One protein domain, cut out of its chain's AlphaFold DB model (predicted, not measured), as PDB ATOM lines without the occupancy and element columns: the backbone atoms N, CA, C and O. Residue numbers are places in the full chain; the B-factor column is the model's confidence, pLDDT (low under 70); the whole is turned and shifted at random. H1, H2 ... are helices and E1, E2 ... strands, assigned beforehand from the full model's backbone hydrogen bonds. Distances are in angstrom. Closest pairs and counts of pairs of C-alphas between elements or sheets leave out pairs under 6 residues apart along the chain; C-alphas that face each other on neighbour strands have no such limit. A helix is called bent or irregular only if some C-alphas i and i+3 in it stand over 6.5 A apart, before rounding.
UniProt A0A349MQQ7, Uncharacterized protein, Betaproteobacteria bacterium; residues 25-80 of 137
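AT A GLANCE: This is residues 25 to 80 of the 137 residues of an uncharacterized protein of Betaproteobacteria bacterium (UniProt A0A349MQQ7). A small three-stranded sheet makes one layer, and two helices, H1 and H2, make a second over one face; the other face has no named helix. H2 runs along edge strand E3, while the longer H1 comes near the sheet with its residues 30 to 37. The 56 printed residues hold H1, H2, E1, E2 and E3 in that order along the chain; the sheet runs E1, E2, E3, antiparallel throughout, and the class is mixed. The whole is compact, with a radius of gyration of the C-alphas of 10.4 A and spans of 26, 26 and 19 A.

HOW THE PARTS SIT: E1, residues 51 to 54, E2, residues 60 to 64, and E3, residues 73 to 79, form a meander, each strand the antiparallel neighbour of the one before. In the hairpin E1 and E2, N 53 and O 62 are within hydrogen-bond range at 2.8 A. In the hairpin E2 and E3, N 63 and O 74 are 2.8 A apart. H2, residues 39 to 46, is on the sheet at a height of 8.9 A and over E3, along it at 4 degrees on the local plane; the closest C-alphas, of Val 46 and Leu 73, are 6.2 A apart. H1, residues 25 to 37, is on the same face at a height of 7.4 A, but over none of the strands, only just: 2 of its C-alphas fall on E2 and 2 on E3. Its closest C-alpha pair with E3, Ile 37 and Ser 76, is 6.6 A apart. H1 and H2 meet only through their link. Every O i to N i+4 pair of H1 is within hydrogen-bond range, and 2 of 4 in H2, which is irregular: C-alphas 41 and 44 are 7.6 A apart.

IN THESE COORDINATES: H1 spans 18.9 A from C-alpha 25 at (37.751, -22.856, -34.557), H2 10.1 A, E1 10.3 A, E2 12.7 A, and E3 16.0 A to C-alpha 79 at (41.628, -26.916, -15.227).

THE WHOLE: The C-alphas farthest apart, of Asp 25 and Gly 71, are 27.2 A apart. The printed part has no cut and no long link. Its mean pLDDT is 76.8; residues 25 to 29, 54 to 59 and 79 to 80 are under 70.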
ATOM      1  N   ASP A  25      36.568 -22.960 -35.434       49.28
ATOM      2  CA  ASP A  25      37.751 -22.856 -34.557       49.28
ATOM      3  C   ASP A  25      37.580 -23.717 -33.286       49.28
ATOM      4  O   ASP A  25      38.515 -24.329 -32.755       49.28
ATOM      5  N   THR A  26      36.322 -23.902 -32.878       52.25
ATOM      6  CA  THR A  26      35.879 -24.771 -31.785       52.25
ATOM      7  C   THR A  26      36.235 -26.253 -31.974       52.25
ATOM      8  O   THR A  26      36.543 -26.951 -31.000       52.25
ATOM      9  N   HIS A  27      36.266 -26.771 -33.206       60.41
ATOM     10  CA  HIS A  27      36.688 -28.146 -33.476       60.41
ATOM     11  C   HIS A  27      38.194 -28.334 -33.312       60.41
ATOM     12  O   HIS A  27      38.629 -29.414 -32.895       60.41
ATOM     13  N   GLU A  28      38.993 -27.316 -33.626       61.09
ATOM     14  CA  GLU A  28      40.437 -27.377 -33.428       61.09
ATOM     15  C   GLU A  28      40.776 -27.392 -31.935       61.09
ATOM     16  O   GLU A  28      41.534 -28.253 -31.480       61.09
ATOM     17  N   ILE A  29      40.125 -26.528 -31.156       61.66
ATOM     18  CA  ILE A  29      40.271 -26.472 -29.697       61.66
ATOM     19  C   ILE A  29      39.844 -27.793 -29.057       61.66
ATOM     20  O   ILE A  29      40.604 -28.389 -28.288       61.66
ATOM     21  N   LYS A  30      38.680 -28.330 -29.447       71.31
ATOM     22  CA  LYS A  30      38.216 -29.639 -28.972       71.31
ATOM     23  C   LYS A  30      39.241 -30.738 -29.258       71.31
ATOM     24  O   LYS A  30      39.529 -31.555 -28.385       71.31
ATOM     25  N   ARG A  31      39.842 -30.763 -30.454       72.94
ATOM     26  CA  ARG A  31      40.900 -31.736 -30.788       72.94
ATOM     27  C   ARG A  31      42.147 -31.555 -29.927       72.94
ATOM     28  O   ARG A  31      42.718 -32.564 -29.516       72.94
ATOM     29  N   ARG A  32      42.572 -30.315 -29.659       71.06
ATOM     30  CA  ARG A  32      43.726 -30.023 -28.790       71.06
ATOM     31  C   ARG A  32      43.485 -30.545 -27.370       71.06
ATOM     32  O   ARG A  32      44.297 -31.333 -26.890       71.06
ATOM     33  N   ILE A  33      42.324 -30.244 -26.781       72.31
ATOM     34  CA  ILE A  33      41.921 -30.725 -25.447       72.31
ATOM     35  C   ILE A  33      41.914 -32.259 -25.399       72.31
ATOM     36  O   ILE A  33      42.550 -32.875 -24.546       72.31
ATOM     37  N   LEU A  34      41.258 -32.913 -26.359       79.81
ATOM     38  CA  LEU A  34      41.189 -34.377 -26.400       79.81
ATOM     39  C   LEU A  34      42.559 -35.042 -26.614       79.81
ATOM     40  O   LEU A  34      42.785 -36.159 -26.137       79.81
ATOM     41  N   LYS A  35      43.474 -34.385 -27.337       80.38
ATOM     42  CA  LYS A  35      44.850 -34.861 -27.530       80.38
ATOM     43  C   LYS A  35      45.636 -34.801 -26.224       80.38
ATOM     44  O   LYS A  35      46.367 -35.742 -25.921       80.38
ATOM     45  N   GLU A  36      45.450 -33.740 -25.452       78.94
ATOM     46  CA  GLU A  36      46.143 -33.527 -24.187       78.94
ATOM     47  C   GLU A  36      45.655 -34.446 -23.067       78.94
ATOM     48  O   GLU A  36      46.470 -35.056 -22.374       78.94
ATOM     49  N   ILE A  37      44.339 -34.661 -22.968       80.38
ATOM     50  CA  ILE A  37      43.751 -35.639 -22.036       80.38
ATOM     51  C   ILE A  37      44.234 -37.068 -22.349       80.38
ATOM     52  O   ILE A  37      44.268 -37.917 -21.459       80.38
ATOM     53  N   LYS A  38      44.674 -37.319 -23.589       84.19
ATOM     54  CA  LYS A  38      45.054 -38.615 -24.173       84.19
ATOM     55  C   LYS A  38      43.867 -39.562 -24.324       84.19
ATOM     56  O   LYS A  38      43.238 -39.999 -23.365       84.19
ATOM     57  N   LYS A  39      43.635 -39.982 -25.568       84.81
ATOM     58  CA  LYS A  39      42.526 -40.861 -25.978       84.81
ATOM     59  C   LYS A  39      42.373 -42.125 -25.123       84.81
ATOM     60  O   LYS A  39      41.256 -42.499 -24.781       84.81
ATOM     61  N   CYS A  40      43.484 -42.750 -24.731       85.75
ATOM     62  CA  CYS A  40      43.483 -43.964 -23.911       85.75
ATOM     63  C   CYS A  40      42.829 -43.791 -22.534       85.75
ATOM     64  O   CYS A  40      42.374 -44.781 -21.967       85.75
ATOM     65  N   ASN A  41      42.771 -42.564 -22.013       83.94
ATOM     66  CA  ASN A  41      42.263 -42.287 -20.675       83.94
ATOM     67  C   ASN A  41      40.735 -42.199 -20.630       83.94
ATOM     68  O   ASN A  41      40.144 -42.549 -19.614       83.94
ATOM     69  N   TYR A  42      40.096 -41.771 -21.723       87.44
ATOM     70  CA  TYR A  42      38.660 -41.487 -21.737       87.44
ATOM     71  C   TYR A  42      37.856 -42.347 -22.720       87.44
ATOM     72  O   TYR A  42      36.670 -42.569 -22.492       87.44
ATOM     73  N   GLU A  43      38.456 -42.864 -23.801       89.19
ATOM     74  CA  GLU A  43      37.711 -43.463 -24.924       89.19
ATOM     75  C   GLU A  43      36.784 -44.610 -24.507       89.19
ATOM     76  O   GLU A  43      35.678 -44.727 -25.027       89.19
ATOM     77  N   LYS A  44      37.206 -45.446 -23.554       90.50
ATOM     78  CA  LYS A  44      36.389 -46.565 -23.060       90.50
ATOM     79  C   LYS A  44      35.205 -46.120 -22.197       90.50
ATOM     80  O   LYS A  44      34.281 -46.901 -22.012       90.50
ATOM     81  N   ILE A  45      35.260 -44.906 -21.653       88.81
ATOM     82  CA  ILE A  45      34.272 -44.363 -20.716       88.81
ATOM     83  C   ILE A  45      33.259 -43.508 -21.474       88.81
ATOM     84  O   ILE A  45      32.060 -43.655 -21.273       88.81
ATOM     85  N   VAL A  46      33.737 -42.627 -22.356       88.81
ATOM     86  CA  VAL A  46      32.916 -41.587 -23.003       88.81
ATOM     87  C   VAL A  46      32.929 -41.662 -24.536       88.81
ATOM     88  O   VAL A  46      32.346 -40.818 -25.211       88.81
ATOM     89  N   GLY A  47      33.582 -42.670 -25.117       88.31
ATOM     90  CA  GLY A  47      33.686 -42.842 -26.565       88.31
ATOM     91  C   GLY A  47      34.760 -41.966 -27.219       88.31
ATOM     92  O   GLY A  47      35.545 -41.279 -26.568       88.31
ATOM     93  N   ARG A  48      34.830 -42.014 -28.556       84.19
ATOM     94  CA  ARG A  48      35.884 -41.350 -29.355       84.19
ATOM     95  C   ARG A  48      35.670 -39.856 -29.581       84.19
ATOM     96  O   ARG A  48      36.627 -39.160 -29.901       84.19
ATOM     97  N   ASN A  49      34.430 -39.394 -29.480       83.12
ATOM     98  CA  ASN A  49      34.054 -38.004 -29.724       83.12
ATOM     99  C   ASN A  49      33.091 -37.523 -28.628       83.12
ATOM    100  O   ASN A  49      31.916 -37.303 -28.913       83.12
ATOM    101  N   PRO A  50      33.558 -37.415 -27.377       84.06
ATOM    102  CA  PRO A  50      32.725 -36.920 -26.291       84.06
ATOM    103  C   PRO A  50      32.465 -35.420 -26.437       84.06
ATOM    104  O   PRO A  50      33.237 -34.711 -27.086       84.06
ATOM    105  N   ASP A  51      31.408 -34.922 -25.815       79.44
ATOM    106  CA  ASP A  51      31.199 -33.491 -25.613       79.44
ATOM    107  C   ASP A  51      32.082 -32.965 -24.487       79.44
ATOM    108  O   ASP A  51      32.430 -33.700 -23.561       79.44
ATOM    109  N   LEU A  52      32.449 -31.690 -24.585       74.38
ATOM    110  CA  LEU A  52      33.148 -30.978 -23.525       74.38
ATOM    111  C   LEU A  52      32.120 -30.287 -22.633       74.38
ATOM    112  O   LEU A  52      31.177 -29.672 -23.125       74.38
ATOM    113  N   ASP A  53      32.327 -30.386 -21.332       72.62
ATOM    114  CA  ASP A  53      31.592 -29.669 -20.300       72.62
ATOM    115  C   ASP A  53      32.565 -29.263 -19.184       72.62
ATOM    116  O   ASP A  53      33.735 -29.654 -19.196       72.62
ATOM    117  N   ILE A  54      32.106 -28.485 -18.211       66.81
ATOM    118  CA  ILE A  54      32.919 -28.035 -17.078       66.81
ATOM    119  C   ILE A  54      32.236 -28.461 -15.794       66.81
ATOM    120  O   ILE A  54      31.039 -28.243 -15.604       66.81
ATOM    121  N   ASN A  55      33.000 -29.047 -14.876       66.88
ATOM    122  CA  ASN A  55      32.493 -29.299 -13.540       66.88
ATOM    123  C   ASN A  55      32.444 -27.970 -12.765       66.88
ATOM    124  O   ASN A  55      33.496 -27.426 -12.431       66.88
ATOM    125  N   PRO A  56      31.254 -27.460 -12.396       50.59
ATOM    126  CA  PRO A  56      31.124 -26.166 -11.729       50.59
ATOM    127  C   PRO A  56      31.688 -26.155 -10.300       50.59
ATOM    128  O   PRO A  56      31.823 -25.091  -9.709       50.59
ATOM    129  N   LYS A  57      31.979 -27.324  -9.711       53.31
ATOM    130  CA  LYS A  57      32.544 -27.435  -8.357       53.31
ATOM    131  C   LYS A  57      34.066 -27.455  -8.347       53.31
ATOM    132  O   LYS A  57      34.658 -27.041  -7.358       53.31
ATOM    133  N   THR A  58      34.678 -28.003  -9.394       61.81
ATOM    134  CA  THR A  58      36.133 -28.195  -9.469       61.81
ATOM    135  C   THR A  58      36.790 -27.307 -10.515       61.81
ATOM    136  O   THR A  58      38.007 -27.205 -10.512       61.81
ATOM    137  N   GLY A  59      36.015 -26.680 -11.406       58.19
ATOM    138  CA  GLY A  59      36.540 -25.879 -12.511       58.19
ATOM    139  C   GLY A  59      37.223 -26.710 -13.600       58.19
ATOM    140  O   GLY A  59      37.860 -26.143 -14.480       58.19
ATOM    141  N   LYS A  60      37.107 -28.043 -13.572       72.56
ATOM    142  CA  LYS A  60      37.810 -28.951 -14.491       72.56
ATOM    143  C   LYS A  60      36.997 -29.287 -15.728       72.56
ATOM    144  O   LYS A  60      35.767 -29.351 -15.675       72.56
ATOM    145  N   ILE A  61      37.693 -29.583 -16.824       77.62
ATOM    146  CA  ILE A  61      37.062 -30.072 -18.053       77.62
ATOM    147  C   ILE A  61      36.534 -31.492 -17.819       77.62
ATOM    148  O   ILE A  61      37.276 -32.397 -17.418       77.62
ATOM    149  N   VAL A  62      35.255 -31.694 -18.118       80.06
ATOM    150  CA  VAL A  62      34.550 -32.973 -18.091       80.06
ATOM    151  C   VAL A  62      34.204 -33.382 -19.514       80.06
ATOM    152  O   VAL A  62      33.684 -32.597 -20.300       80.06
ATOM    153  N   LEU A  63      34.465 -34.639 -19.843       85.00
ATOM    154  CA  LEU A  63      34.039 -35.251 -21.089       85.00
ATOM    155  C   LEU A  63      32.718 -35.987 -20.859       85.00
ATOM    156  O   LEU A  63      32.619 -36.804 -19.938       85.00
ATOM    157  N   LYS A  64      31.720 -35.719 -21.700       84.31
ATOM    158  CA  LYS A  64      30.416 -36.395 -21.694       84.31
ATOM    159  C   LYS A  64      30.294 -37.295 -22.908       84.31
ATOM    160  O   LYS A  64      30.460 -36.841 -24.037       84.31
ATOM    161  N   GLY A  65      30.019 -38.574 -22.690       84.44
ATOM    162  CA  GLY A  65      29.831 -39.489 -23.805       84.44
ATOM    163  C   GLY A  65      28.533 -39.228 -24.567       84.44
ATOM    164  O   GLY A  65      27.596 -38.615 -24.060       84.44
ATOM    165  N   GLN A  66      28.491 -39.699 -25.811       80.06
ATOM    166  CA  GLN A  66      27.336 -39.597 -26.704       80.06
ATOM    167  C   GLN A  66      26.925 -40.985 -27.211       80.06
ATOM    168  O   GLN A  66      27.741 -41.909 -27.229       80.06
ATOM    169  N   GLY A  67      25.672 -41.126 -27.659       86.25
ATOM    170  CA  GLY A  67      25.151 -42.382 -28.218       86.25
ATOM    171  C   GLY A  67      25.263 -43.534 -27.221       86.25
ATOM    172  O   GLY A  67      24.807 -43.406 -26.088       86.25
ATOM    173  N   ASP A  68      25.944 -44.612 -27.612       86.94
ATOM    174  CA  ASP A  68      26.194 -45.792 -26.765       86.94
ATOM    175  C   ASP A  68      26.958 -45.469 -25.463       86.94
ATOM    176  O   ASP A  68      26.956 -46.259 -24.523       86.94
ATOM    177  N   PHE A  69      27.593 -44.293 -25.391       87.44
ATOM    178  CA  PHE A  69      28.331 -43.805 -24.227       87.44
ATOM    179  C   PHE A  69      27.605 -42.674 -23.479       87.44
ATOM    180  O   PHE A  69      28.229 -41.999 -22.667       87.44
ATOM    181  N   SER A  70      26.307 -42.429 -23.714       81.94
ATOM    182  CA  SER A  70      25.577 -41.257 -23.185       81.94
ATOM    183  C   SER A  70      25.536 -41.120 -21.654       81.94
ATOM    184  O   SER A  70      25.212 -40.051 -21.143       81.94
ATOM    185  N   GLY A  71      25.841 -42.186 -20.909       83.31
ATOM    186  CA  GLY A  71      25.977 -42.162 -19.445       83.31
ATOM    187  C   GLY A  71      27.413 -41.979 -18.942       83.31
ATOM    188  O   GLY A  71      27.634 -41.867 -17.738       83.31
ATOM    189  N   GLY A  72      28.393 -41.982 -19.844       86.00
ATOM    190  CA  GLY A  72      29.804 -41.867 -19.515       86.00
ATOM    191  C   GLY A  72      30.183 -40.443 -19.133       86.00
ATOM    192  O   GLY A  72      29.921 -39.501 -19.883       86.00
ATOM    193  N   LEU A  73      30.874 -40.308 -18.002       88.62
ATOM    194  CA  LEU A  73      31.486 -39.063 -17.553       88.62
ATOM    195  C   LEU A  73      32.955 -39.312 -17.232       88.62
ATOM    196  O   LEU A  73      33.287 -40.255 -16.515       88.62
ATOM    197  N   TYR A  74      33.828 -38.454 -17.748       88.56
ATOM    198  CA  TYR A  74      35.249 -38.471 -17.425       88.56
ATOM    199  C   TYR A  74      35.697 -37.068 -17.031       88.56
ATOM    200  O   TYR A  74      35.689 -36.160 -17.858       88.56
ATOM    201  N   GLU A  75      36.083 -36.885 -15.772       86.81
ATOM    202  CA  GLU A  75      36.707 -35.646 -15.312       86.81
ATOM    203  C   GLU A  75      38.205 -35.697 -15.617       86.81
ATOM    204  O   GLU A  75      38.907 -36.628 -15.220       86.81
ATOM    205  N   SER A  76      38.687 -34.704 -16.358       82.44
ATOM    206  CA  SER A  76      40.109 -34.572 -16.649       82.44
ATOM    207  C   SER A  76      40.849 -33.897 -15.492       82.44
ATOM    208  O   SER A  76      40.257 -33.206 -14.669       82.44
ATOM    209  N   ASN A  77      42.173 -34.038 -15.459       80.25
ATOM    210  CA  ASN A  77      43.029 -33.257 -14.557       80.25
ATOM    211  C   ASN A  77      43.334 -31.852 -15.097       80.25
ATOM    212  O   ASN A  77      44.253 -31.204 -14.609       80.25
ATOM    213  N   ILE A  78      42.612 -31.424 -16.130       70.69
ATOM    214  CA  ILE A  78      42.838 -30.169 -16.823       70.69
ATOM    215  C   ILE A  78      41.862 -29.129 -16.271       70.69
ATOM    216  O   ILE A  78      40.642 -29.292 -16.388       70.69
ATOM    217  N   ASP A  79      42.406 -28.065 -15.685       69.31
ATOM    218  CA  ASP A  79      41.628 -26.916 -15.227       69.31
ATOM    219  C   ASP A  79      41.156 -26.092 -16.422       69.31
ATOM    220  O   ASP A  79      41.908 -25.843 -17.363       69.31
ATOM    221  N   SER A  80      39.893 -25.672 -16.403       61.22
ATOM    222  CA  SER A  80      39.290 -24.948 -17.524       61.22
ATOM    223  C   SER A  80      39.849 -23.530 -17.693       61.22
ATOM    224  O   SER A  80      39.865 -23.030 -18.815       61.22
TER     225      SER A  80